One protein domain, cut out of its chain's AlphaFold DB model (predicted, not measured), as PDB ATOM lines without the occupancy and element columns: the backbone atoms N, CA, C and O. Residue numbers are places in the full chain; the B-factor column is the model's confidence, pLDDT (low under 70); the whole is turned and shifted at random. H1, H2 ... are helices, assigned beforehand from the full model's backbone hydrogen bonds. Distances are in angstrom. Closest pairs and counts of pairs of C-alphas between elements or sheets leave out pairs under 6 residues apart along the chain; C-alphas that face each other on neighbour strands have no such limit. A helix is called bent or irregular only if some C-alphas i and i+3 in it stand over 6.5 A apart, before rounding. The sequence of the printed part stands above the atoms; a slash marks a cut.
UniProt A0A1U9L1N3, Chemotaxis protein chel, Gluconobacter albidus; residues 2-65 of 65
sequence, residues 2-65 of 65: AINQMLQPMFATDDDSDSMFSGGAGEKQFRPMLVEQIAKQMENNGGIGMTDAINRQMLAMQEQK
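This is residues 2 to 65 of the 65 residues of the protein "Chemotaxis protein chel" of Gluconobacter albidus (UniProt A0A1U9L1N3). The longest helix, H2, and the shorter H1 fold back on each other as a helical hairpin, and residues 49 to 65, with H3 among them, stick out from this body as an arm. The arm makes much of the length of a rod spanning 61 by 20 by 15 A. The printed part has 64 residues with three named helices, H1, H2 and H3 in chain order, and no named strand; the class is all helix. The whole is extended, with a radius of gyration of the C-alphas of 18.1 A.

H2, residues 24 to 44, has a kink of 41 degrees near residue 31 and is irregular: C-alphas 29 and 32 are 7.1 A apart. It touches H1, residues 2 to 12, where the C-alphas of Asn 4 and Ala 39, the closest of the two helices, are 4.9 A apart. The two run opposite ways at a shallow tilt of 29 degrees, a helical hairpin. H1 is only just irregular, with C-alphas 6 and 9 at 6.7 A. H3, residues 51 to 63, is apart from both H1 and H2. In H3 every O i to N i+4 pair is within hydrogen-bond range; in H1 5 of 7 are, and in H2 15 of 17.

H2 is 30.0 A long from C-alpha 24 at (73.558, -21.213, 2.422) to C-alpha 44. H1 measures 16.4 A from C-alpha 2 at (94.544, -30.193, 18.056) to C-alpha 12. H3 measures 18.6 A and ends with C-alpha 63 at (121.654, -35.334, 26.623).

The C-alphas of Met 20 and Lys 65, the two farthest apart, are 61.9 A from each other. H1 to H2 is a long link of 11 residues, of which residues 18 to 23 stand free; H2 to H3 is a short link of 6. The printed part has no cut. Its mean pLDDT is 85.9, with residues 13 to 18 and 65 under 70 in this model.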
ATOM      1  N   ALA A   2      93.693 -31.376  18.254       86.56
ATOM      2  CA  ALA A   2      94.544 -30.193  18.056       86.56
ATOM      3  C   ALA A   2      94.495 -29.668  16.613       86.56
ATOM      4  O   ALA A   2      94.377 -28.466  16.396       86.56
ATOM      5  N   ILE A   3      94.503 -30.576  15.629       89.88
ATOM      6  CA  ILE A   3      94.408 -30.202  14.214       89.88
ATOM      7  C   ILE A   3      93.050 -29.561  13.923       89.88
ATOM      8  O   ILE A   3      93.003 -28.526  13.274       89.88
ATOM      9  N   ASN A   4      91.959 -30.099  14.479       92.31
ATOM     10  CA  ASN A   4      90.626 -29.508  14.323       92.31
ATOM     11  C   ASN A   4      90.602 -28.045  14.791       92.31
ATOM     12  O   ASN A   4      90.205 -27.173  14.033       92.31
ATOM     13  N   GLN A   5      91.106 -27.757  15.995       90.88
ATOM     14  CA  GLN A   5      91.142 -26.388  16.530       90.88
ATOM     15  C   GLN A   5      91.977 -25.427  15.671       90.88
ATOM     16  O   GLN A   5      91.636 -24.253  15.565       90.88
ATOM     17  N   MET A   6      93.038 -25.922  15.025       90.38
ATOM     18  CA  MET A   6      93.827 -25.128  14.077       90.38
ATOM     19  C   MET A   6      93.100 -24.900  12.746       90.38
ATOM     20  O   MET A   6      93.246 -23.837  12.152       90.38
ATOM     21  N   LEU A   7      92.305 -25.870  12.281       89.94
ATOM     22  CA  LEU A   7      91.591 -25.789  11.004       89.94
ATOM     23  C   LEU A   7      90.296 -24.974  11.080       89.94
ATOM     24  O   LEU A   7      89.988 -24.271  10.126       89.94
ATOM     25  N   GLN A   8      89.551 -25.022  12.188       90.00
ATOM     26  CA  GLN A   8      88.291 -24.278  12.359       90.00
ATOM     27  C   GLN A   8      88.361 -22.806  11.899       90.00
ATOM     28  O   GLN A   8      87.530 -22.421  11.075       90.00
ATOM     29  N   PRO A   9      89.336 -21.978  12.330       89.12
ATOM     30  CA  PRO A   9      89.408 -20.584  11.891       89.12
ATOM     31  C   PRO A   9      89.674 -20.425  10.387       89.12
ATOM     32  O   PRO A   9      89.194 -19.460   9.807       89.12
ATOM     33  N   MET A  10      90.366 -21.369   9.736       85.50
ATOM     34  CA  MET A  10      90.617 -21.321   8.285       85.50
ATOM     35  C   MET A  10      89.337 -21.504   7.459       85.50
ATOM     36  O   MET A  10      89.247 -20.994   6.349       85.50
ATOM     37  N   PHE A  11      88.350 -22.229   7.994       81.69
ATOM     38  CA  PHE A  11      87.055 -22.477   7.347       81.69
ATOM     39  C   PHE A  11      85.931 -21.571   7.877       81.69
ATOM     40  O   PHE A  11      84.810 -21.596   7.362       81.69
ATOM     41  N   ALA A  12      86.217 -20.776   8.910       80.06
ATOM     42  CA  ALA A  12      85.300 -19.790   9.471       80.06
ATOM     43  C   ALA A  12      85.386 -18.426   8.767       80.06
ATOM     44  O   ALA A  12      84.474 -17.619   8.918       80.06
ATOM     45  N   THR A  13      86.463 -18.157   8.020       68.06
ATOM     46  CA  THR A  13      86.687 -16.865   7.348       68.06
ATOM     47  C   THR A  13      85.885 -16.676   6.060       68.06
ATOM     48  O   THR A  13      85.711 -15.535   5.645       68.06
ATOM     49  N   ASP A  14      85.372 -17.750   5.454       61.94
ATOM     50  CA  ASP A  14      84.463 -17.667   4.305       61.94
ATOM     51  C   ASP A  14      83.009 -17.532   4.783       61.94
ATOM     52  O   ASP A  14      82.312 -18.525   5.014       61.94
ATOM     53  N   ASP A  15      82.522 -16.294   4.920       62.25
ATOM     54  CA  ASP A  15      81.085 -15.995   5.083       62.25
ATOM     55  C   ASP A  15      80.383 -15.923   3.715       62.25
ATOM     56  O   ASP A  15      79.473 -15.134   3.482       62.25
ATOM     57  N   ASP A  16      80.809 -16.779   2.786       64.19
ATOM     58  CA  ASP A  16      80.288 -16.856   1.422       64.19
ATOM     59  C   ASP A  16      78.886 -17.499   1.373       64.19
ATOM     60  O   ASP A  16      78.380 -17.817   0.304       64.19
ATOM     61  N   SER A  17      78.220 -17.684   2.526       62.84
ATOM     62  CA  SER A  17      76.874 -18.270   2.626       62.84
ATOM     63  C   SER A  17      75.784 -17.461   1.915       62.84
ATOM     64  O   SER A  17      74.696 -17.987   1.696       62.84
ATOM     65  N   ASP A  18      76.071 -16.212   1.540       66.25
ATOM     66  CA  ASP A  18      75.183 -15.365   0.732       66.25
ATOM     67  C   ASP A  18      75.546 -15.367  -0.769       66.25
ATOM     68  O   ASP A  18      74.878 -14.724  -1.583       66.25
ATOM     69  N   SER A  19      76.583 -16.110  -1.171       77.62
ATOM     70  CA  SER A  19      76.973 -16.267  -2.573       77.62
ATOM     71  C   SER A  19      76.010 -17.192  -3.323       77.62
ATOM     72  O   SER A  19      75.528 -18.194  -2.789       77.62
ATOM     73  N   MET A  20      75.781 -16.888  -4.606       80.25
ATOM     74  CA  MET A  20      74.873 -17.620  -5.507       80.25
ATOM     75  C   MET A  20      75.268 -19.099  -5.707       80.25
ATOM     76  O   MET A  20      74.453 -19.893  -6.172       80.25
ATOM     77  N   PHE A  21      76.500 -19.473  -5.344       81.12
ATOM     78  CA  PHE A  21      77.030 -20.839  -5.439       81.12
ATOM     79  C   PHE A  21      77.291 -21.503  -4.077       81.12
ATOM     80  O   PHE A  21      77.925 -22.556  -4.032       81.12
ATOM     81  N   SER A  22      76.814 -20.918  -2.976       80.75
ATOM     82  CA  SER A  22      76.951 -21.516  -1.645       80.75
ATOM     83  C   SER A  22      75.793 -22.458  -1.306       80.75
ATOM     84  O   SER A  22      74.708 -22.389  -1.889       80.75
ATOM     85  N   GLY A  23      75.991 -23.323  -0.313       82.81
ATOM     86  CA  GLY A  23      74.925 -24.128   0.287       82.81
ATOM     87  C   GLY A  23      74.146 -23.400   1.394       82.81
ATOM     88  O   GLY A  23      73.388 -24.040   2.133       82.81
ATOM     89  N   GLY A  24      74.323 -22.081   1.530       85.75
ATOM     90  CA  GLY A  24      73.558 -21.213   2.422       85.75
ATOM     91  C   GLY A  24      73.638 -21.591   3.905       85.75
ATOM     92  O   GLY A  24      74.649 -22.085   4.410       85.75
ATOM     93  N   ALA A  25      72.534 -21.373   4.627       85.12
ATOM     94  CA  ALA A  25      72.446 -21.644   6.065       85.12
ATOM     95  C   ALA A  25      72.671 -23.125   6.428       85.12
ATOM     96  O   ALA A  25      73.220 -23.421   7.490       85.12
ATOM     97  N   GLY A  26      72.283 -24.051   5.543       85.94
ATOM     98  CA  GLY A  26      72.508 -25.483   5.745       85.94
ATOM     99  C   GLY A  26      73.997 -25.818   5.741       85.94
ATOM    100  O   GLY A  26      74.495 -26.443   6.674       85.94
ATOM    101  N   GLU A  27      74.734 -25.335   4.741       85.75
ATOM    102  CA  GLU A  27      76.187 -25.503   4.693       85.75
ATOM    103  C   GLU A  27      76.863 -24.892   5.925       85.75
ATOM    104  O   GLU A  27      77.672 -25.561   6.566       85.75
ATOM    105  N   LYS A  28      76.471 -23.675   6.325       84.94
ATOM    106  CA  LYS A  28      77.005 -22.994   7.518       84.94
ATOM    107  C   LYS A  28      76.853 -23.831   8.790       84.94
ATOM    108  O   LYS A  28      77.763 -23.868   9.614       84.94
ATOM    109  N   GLN A  29      75.731 -24.534   8.935       87.75
ATOM    110  CA  GLN A  29      75.467 -25.374  10.102       87.75
ATOM    111  C   GLN A  29      76.276 -26.681  10.100       87.75
ATOM    112  O   GLN A  29      76.711 -27.125  11.162       87.75
ATOM    113  N   PHE A  30      76.504 -27.293   8.934       90.19
ATOM    114  CA  PHE A  30      77.233 -28.566   8.825       90.19
ATOM    115  C   PHE A  30      78.746 -28.409   8.617       90.19
ATOM    116  O   PHE A  30      79.497 -29.360   8.848       90.19
ATOM    117  N   ARG A  31      79.225 -27.220   8.242       89.12
ATOM    118  CA  ARG A  31      80.649 -26.944   7.998       89.12
ATOM    119  C   ARG A  31      81.565 -27.342   9.164       89.12
ATOM    120  O   ARG A  31      82.560 -28.010   8.895       89.12
ATOM    121  N   PRO A  32      81.252 -27.057  10.446       91.00
ATOM    122  CA  PRO A  32      82.122 -27.463  11.553       91.00
ATOM    123  C   PRO A  32      82.312 -28.984  11.643       91.00
ATOM    124  O   PRO A  32      83.413 -29.448  11.938       91.00
ATOM    125  N   MET A  33      81.264 -29.756  11.335       93.44
ATOM    126  CA  MET A  33      81.305 -31.221  11.315       93.44
ATOM    127  C   MET A  33      82.164 -31.742  10.156       93.44
ATOM    128  O   MET A  33      82.913 -32.705  10.323       93.44
ATOM    129  N   LEU A  34      82.098 -31.096   8.987       92.31
ATOM    130  CA  LEU A  34      82.973 -31.413   7.858       92.31
ATOM    131  C   LEU A  34      84.445 -31.169   8.211       92.31
ATOM    132  O   LEU A  34      85.285 -32.042   7.995       92.31
ATOM    133  N   VAL A  35      84.749 -30.009   8.799       92.88
ATOM    134  CA  VAL A  35      86.108 -29.648   9.235       92.88
ATOM    135  C   VAL A  35      86.638 -30.649  10.259       92.88
ATOM    136  O   VAL A  35      87.801 -31.045  10.189       92.88
ATOM    137  N   GLU A  36      85.785 -31.140  11.159       94.56
ATOM    138  CA  GLU A  36      86.157 -32.192  12.103       94.56
ATOM    139  C   GLU A  36      86.556 -33.499  11.396       94.56
ATOM    140  O   GLU A  36      87.563 -34.106  11.765       94.56
ATOM    141  N   GLN A  37      85.825 -33.928  10.360       94.56
ATOM    142  CA  GLN A  37      86.189 -35.136   9.605       94.56
ATOM    143  C   GLN A  37      87.481 -34.954   8.809       94.56
ATOM    144  O   GLN A  37      88.308 -35.866   8.777       94.56
ATOM    145  N   ILE A  38      87.695 -33.773   8.222       93.12
ATOM    146  CA  ILE A  38      88.958 -33.424   7.557       93.12
ATOM    147  C   ILE A  38      90.109 -33.512   8.563       93.12
ATOM    148  O   ILE A  38      91.098 -34.202   8.314       93.12
ATOM    149  N   ALA A  39      89.953 -32.890   9.734       92.88
ATOM    150  CA  ALA A  39      90.945 -32.938  10.800       92.88
ATOM    151  C   ALA A  39      91.232 -34.378  11.243       92.88
ATOM    152  O   ALA A  39      92.390 -34.758  11.386       92.88
ATOM    153  N   LYS A  40      90.192 -35.200  11.412       93.75
ATOM    154  CA  LYS A  40      90.322 -36.610  11.792       93.75
ATOM    155  C   LYS A  40      91.072 -37.420  10.737       93.75
ATOM    156  O   LYS A  40      91.933 -38.224  11.084       93.75
ATOM    157  N   GLN A  41      90.789 -37.198   9.455       93.56
ATOM    158  CA  GLN A  41      91.502 -37.868   8.370       93.56
ATOM    159  C   GLN A  41      92.977 -37.446   8.313       93.56
ATOM    160  O   GLN A  41      93.845 -38.290   8.100       93.56
ATOM    161  N   MET A  42      93.270 -36.165   8.546       90.38
ATOM    162  CA  MET A  42      94.645 -35.668   8.651       90.38
ATOM    163  C   MET A  42      95.376 -36.294   9.842       90.38
ATOM    164  O   MET A  42      96.496 -36.767   9.683       90.38
ATOM    165  N   GLU A  43      94.734 -36.362  11.011       89.94
ATOM    166  CA  GLU A  43      95.274 -37.033  12.202       89.94
ATOM    167  C   GLU A  43      95.590 -38.510  11.912       89.94
ATOM    168  O   GLU A  43      96.697 -38.965  12.205       89.94
ATOM    169  N   ASN A  44      94.681 -39.229  11.247       89.75
ATOM    170  CA  ASN A  44      94.874 -40.634  10.872       89.75
ATOM    171  C   ASN A  44      96.021 -40.853   9.872       89.75
ATOM    172  O   ASN A  44      96.688 -41.883   9.924       89.75
ATOM    173  N   ASN A  45      96.269 -39.897   8.976       89.38
ATOM    174  CA  ASN A  45      97.311 -39.987   7.949       89.38
ATOM    175  C   ASN A  45      98.704 -39.529   8.435       89.38
ATOM    176  O   ASN A  45      99.606 -39.359   7.618       89.38
ATOM    177  N   GLY A  46      98.900 -39.334   9.744       83.19
ATOM    178  CA  GLY A  46     100.186 -38.917  10.326       83.19
ATOM    179  C   GLY A  46     100.215 -37.479  10.855       83.19
ATOM    180  O   GLY A  46     101.276 -36.972  11.226       83.19
ATOM    181  N   GLY A  47      99.059 -36.818  10.928       86.25
ATOM    182  CA  GLY A  47      98.912 -35.475  11.481       86.25
ATOM    183  C   GLY A  47      99.674 -34.417  10.682       86.25
ATOM    184  O   GLY A  47      99.677 -34.428   9.457       86.25
ATOM    185  N   ILE A  48     100.321 -33.483  11.384       85.06
ATOM    186  CA  ILE A  48     101.095 -32.381  10.779       85.06
ATOM    187  C   ILE A  48     102.604 -32.671  10.658       85.06
ATOM    188  O   ILE A  48     103.387 -31.759  10.418       85.06
ATOM    189  N   GLY A  49     103.035 -33.926  10.843       82.75
ATOM    190  CA  GLY A  49     104.423 -34.335  10.582       82.75
ATOM    191  C   GLY A  49     105.473 -33.871  11.604       82.75
ATOM    192  O   GLY A  49     106.659 -33.850  11.291       82.75
ATOM    193  N   MET A  50     105.083 -33.525  12.836       82.56
ATOM    194  CA  MET A  50     106.023 -33.037  13.866       82.56
ATOM    195  C   MET A  50     106.799 -34.138  14.609       82.56
ATOM    196  O   MET A  50     107.640 -33.828  15.449       82.56
ATOM    197  N   THR A  51     106.544 -35.415  14.324       85.75
ATOM    198  CA  THR A  51     107.099 -36.541  15.094       85.75
ATOM    199  C   THR A  51     108.630 -36.544  15.135       85.75
ATOM    200  O   THR A  51     109.201 -36.715  16.210       85.75
ATOM    201  N   ASP A  52     109.307 -36.303  14.003       87.12
ATOM    202  CA  ASP A  52     110.780 -36.267  13.959       87.12
ATOM    203  C   ASP A  52     111.348 -35.088  14.762       87.12
ATOM    204  O   ASP A  52     112.277 -35.251  15.551       87.12
ATOM    205  N   ALA A  53     110.736 -33.907  14.627       88.88
ATOM    206  CA  ALA A  53     111.143 -32.711  15.360       88.88
ATOM    207  C   ALA A  53     110.991 -32.892  16.880       88.88
ATOM    208  O   ALA A  53     111.899 -32.549  17.637       88.88
ATOM    209  N   ILE A  54     109.878 -33.484  17.327       88.31
ATOM    210  CA  ILE A  54     109.640 -33.790  18.744       88.31
ATOM    211  C   ILE A  54     110.660 -34.813  19.254       88.31
ATOM    212  O   ILE A  54     111.206 -34.632  20.340       88.31
ATOM    213  N   ASN A  55     110.949 -35.862  18.480       92.69
ATOM    214  CA  ASN A  55     111.919 -36.887  18.868       92.69
ATOM    215  C   ASN A  55     113.326 -36.296  19.054       92.69
ATOM    216  O   ASN A  55     113.948 -36.488  20.097       92.69
ATOM    217  N   ARG A  56     113.795 -35.488  18.094       94.94
ATOM    218  CA  ARG A  56     115.077 -34.771  18.210       94.94
ATOM    219  C   ARG A  56     115.128 -33.893  19.456       94.94
ATOM    220  O   ARG A  56     116.125 -33.911  20.171       94.94
ATOM    221  N   GLN A  57     114.049 -33.160  19.735       94.19
ATOM    222  CA  GLN A  57     113.974 -32.302  20.914       94.19
ATOM    223  C   GLN A  57     114.007 -33.113  22.217       94.19
ATOM    224  O   GLN A  57     114.686 -32.722  23.164       94.19
ATOM    225  N   MET A  58     113.322 -34.259  22.266       95.00
ATOM    226  CA  MET A  58     113.351 -35.160  23.421       95.00
ATOM    227  C   MET A  58     114.748 -35.728  23.684       95.00
ATOM    228  O   MET A  58     115.142 -35.815  24.844       95.00
ATOM    229  N   LEU A  59     115.494 -36.093  22.638       96.06
ATOM    230  CA  LEU A  59     116.879 -36.559  22.764       96.06
ATOM    231  C   LEU A  59     117.796 -35.444  23.279       96.06
ATOM    232  O   LEU A  59     118.499 -35.648  24.263       96.06
ATOM    233  N   ALA A  60     117.706 -34.240  22.708       96.12
ATOM    234  CA  ALA A  60     118.494 -33.090  23.157       96.12
ATOM    235  C   ALA A  60     118.257 -32.754  24.643       96.12
ATOM    236  O   ALA A  60     119.190 -32.404  25.361       96.12
ATOM    237  N   MET A  61     117.018 -32.890  25.131       95.94
ATOM    238  CA  MET A  61     116.692 -32.697  26.552       95.94
ATOM    239  C   MET A  61     117.268 -33.791  27.460       95.94
ATOM    240  O   MET A  61     117.538 -33.529  28.630       95.94
ATOM    241  N   GLN A  62     117.427 -35.013  26.947       94.12
ATOM    242  CA  GLN A  62     118.025 -36.127  27.687       94.12
ATOM    243  C   GLN A  62     119.550 -36.016  27.749       94.12
ATOM    244  O   GLN A  62     120.119 -36.314  28.789       94.12
ATOM    245  N   GLU A  63     120.197 -35.542  26.683       92.62
ATOM    246  CA  GLU A  63     121.654 -35.334  26.623       92.62
ATOM    247  C   GLU A  63     122.142 -34.124  27.440       92.62
ATOM    248  O   GLU A  63     123.331 -34.001  27.717       92.62
ATOM    249  N   GLN A  64     121.238 -33.217  27.827       82.88
ATOM    250  CA  GLN A  64     121.540 -32.094  28.723       82.88
ATOM    251  C   GLN A  64     121.535 -32.467  30.217       82.88
ATOM    252  O   GLN A  64     121.853 -31.616  31.050       82.88
ATOM    253  N   LYS A  65     121.155 -33.702  30.562       54.56
ATOM    254  CA  LYS A  65     121.265 -34.261  31.916       54.56
ATOM    255  C   LYS A  65     122.551 -35.058  32.076       54.56
ATOM    256  O   LYS A  65     123.102 -34.992  33.197       54.56
TER     257      LYS A  65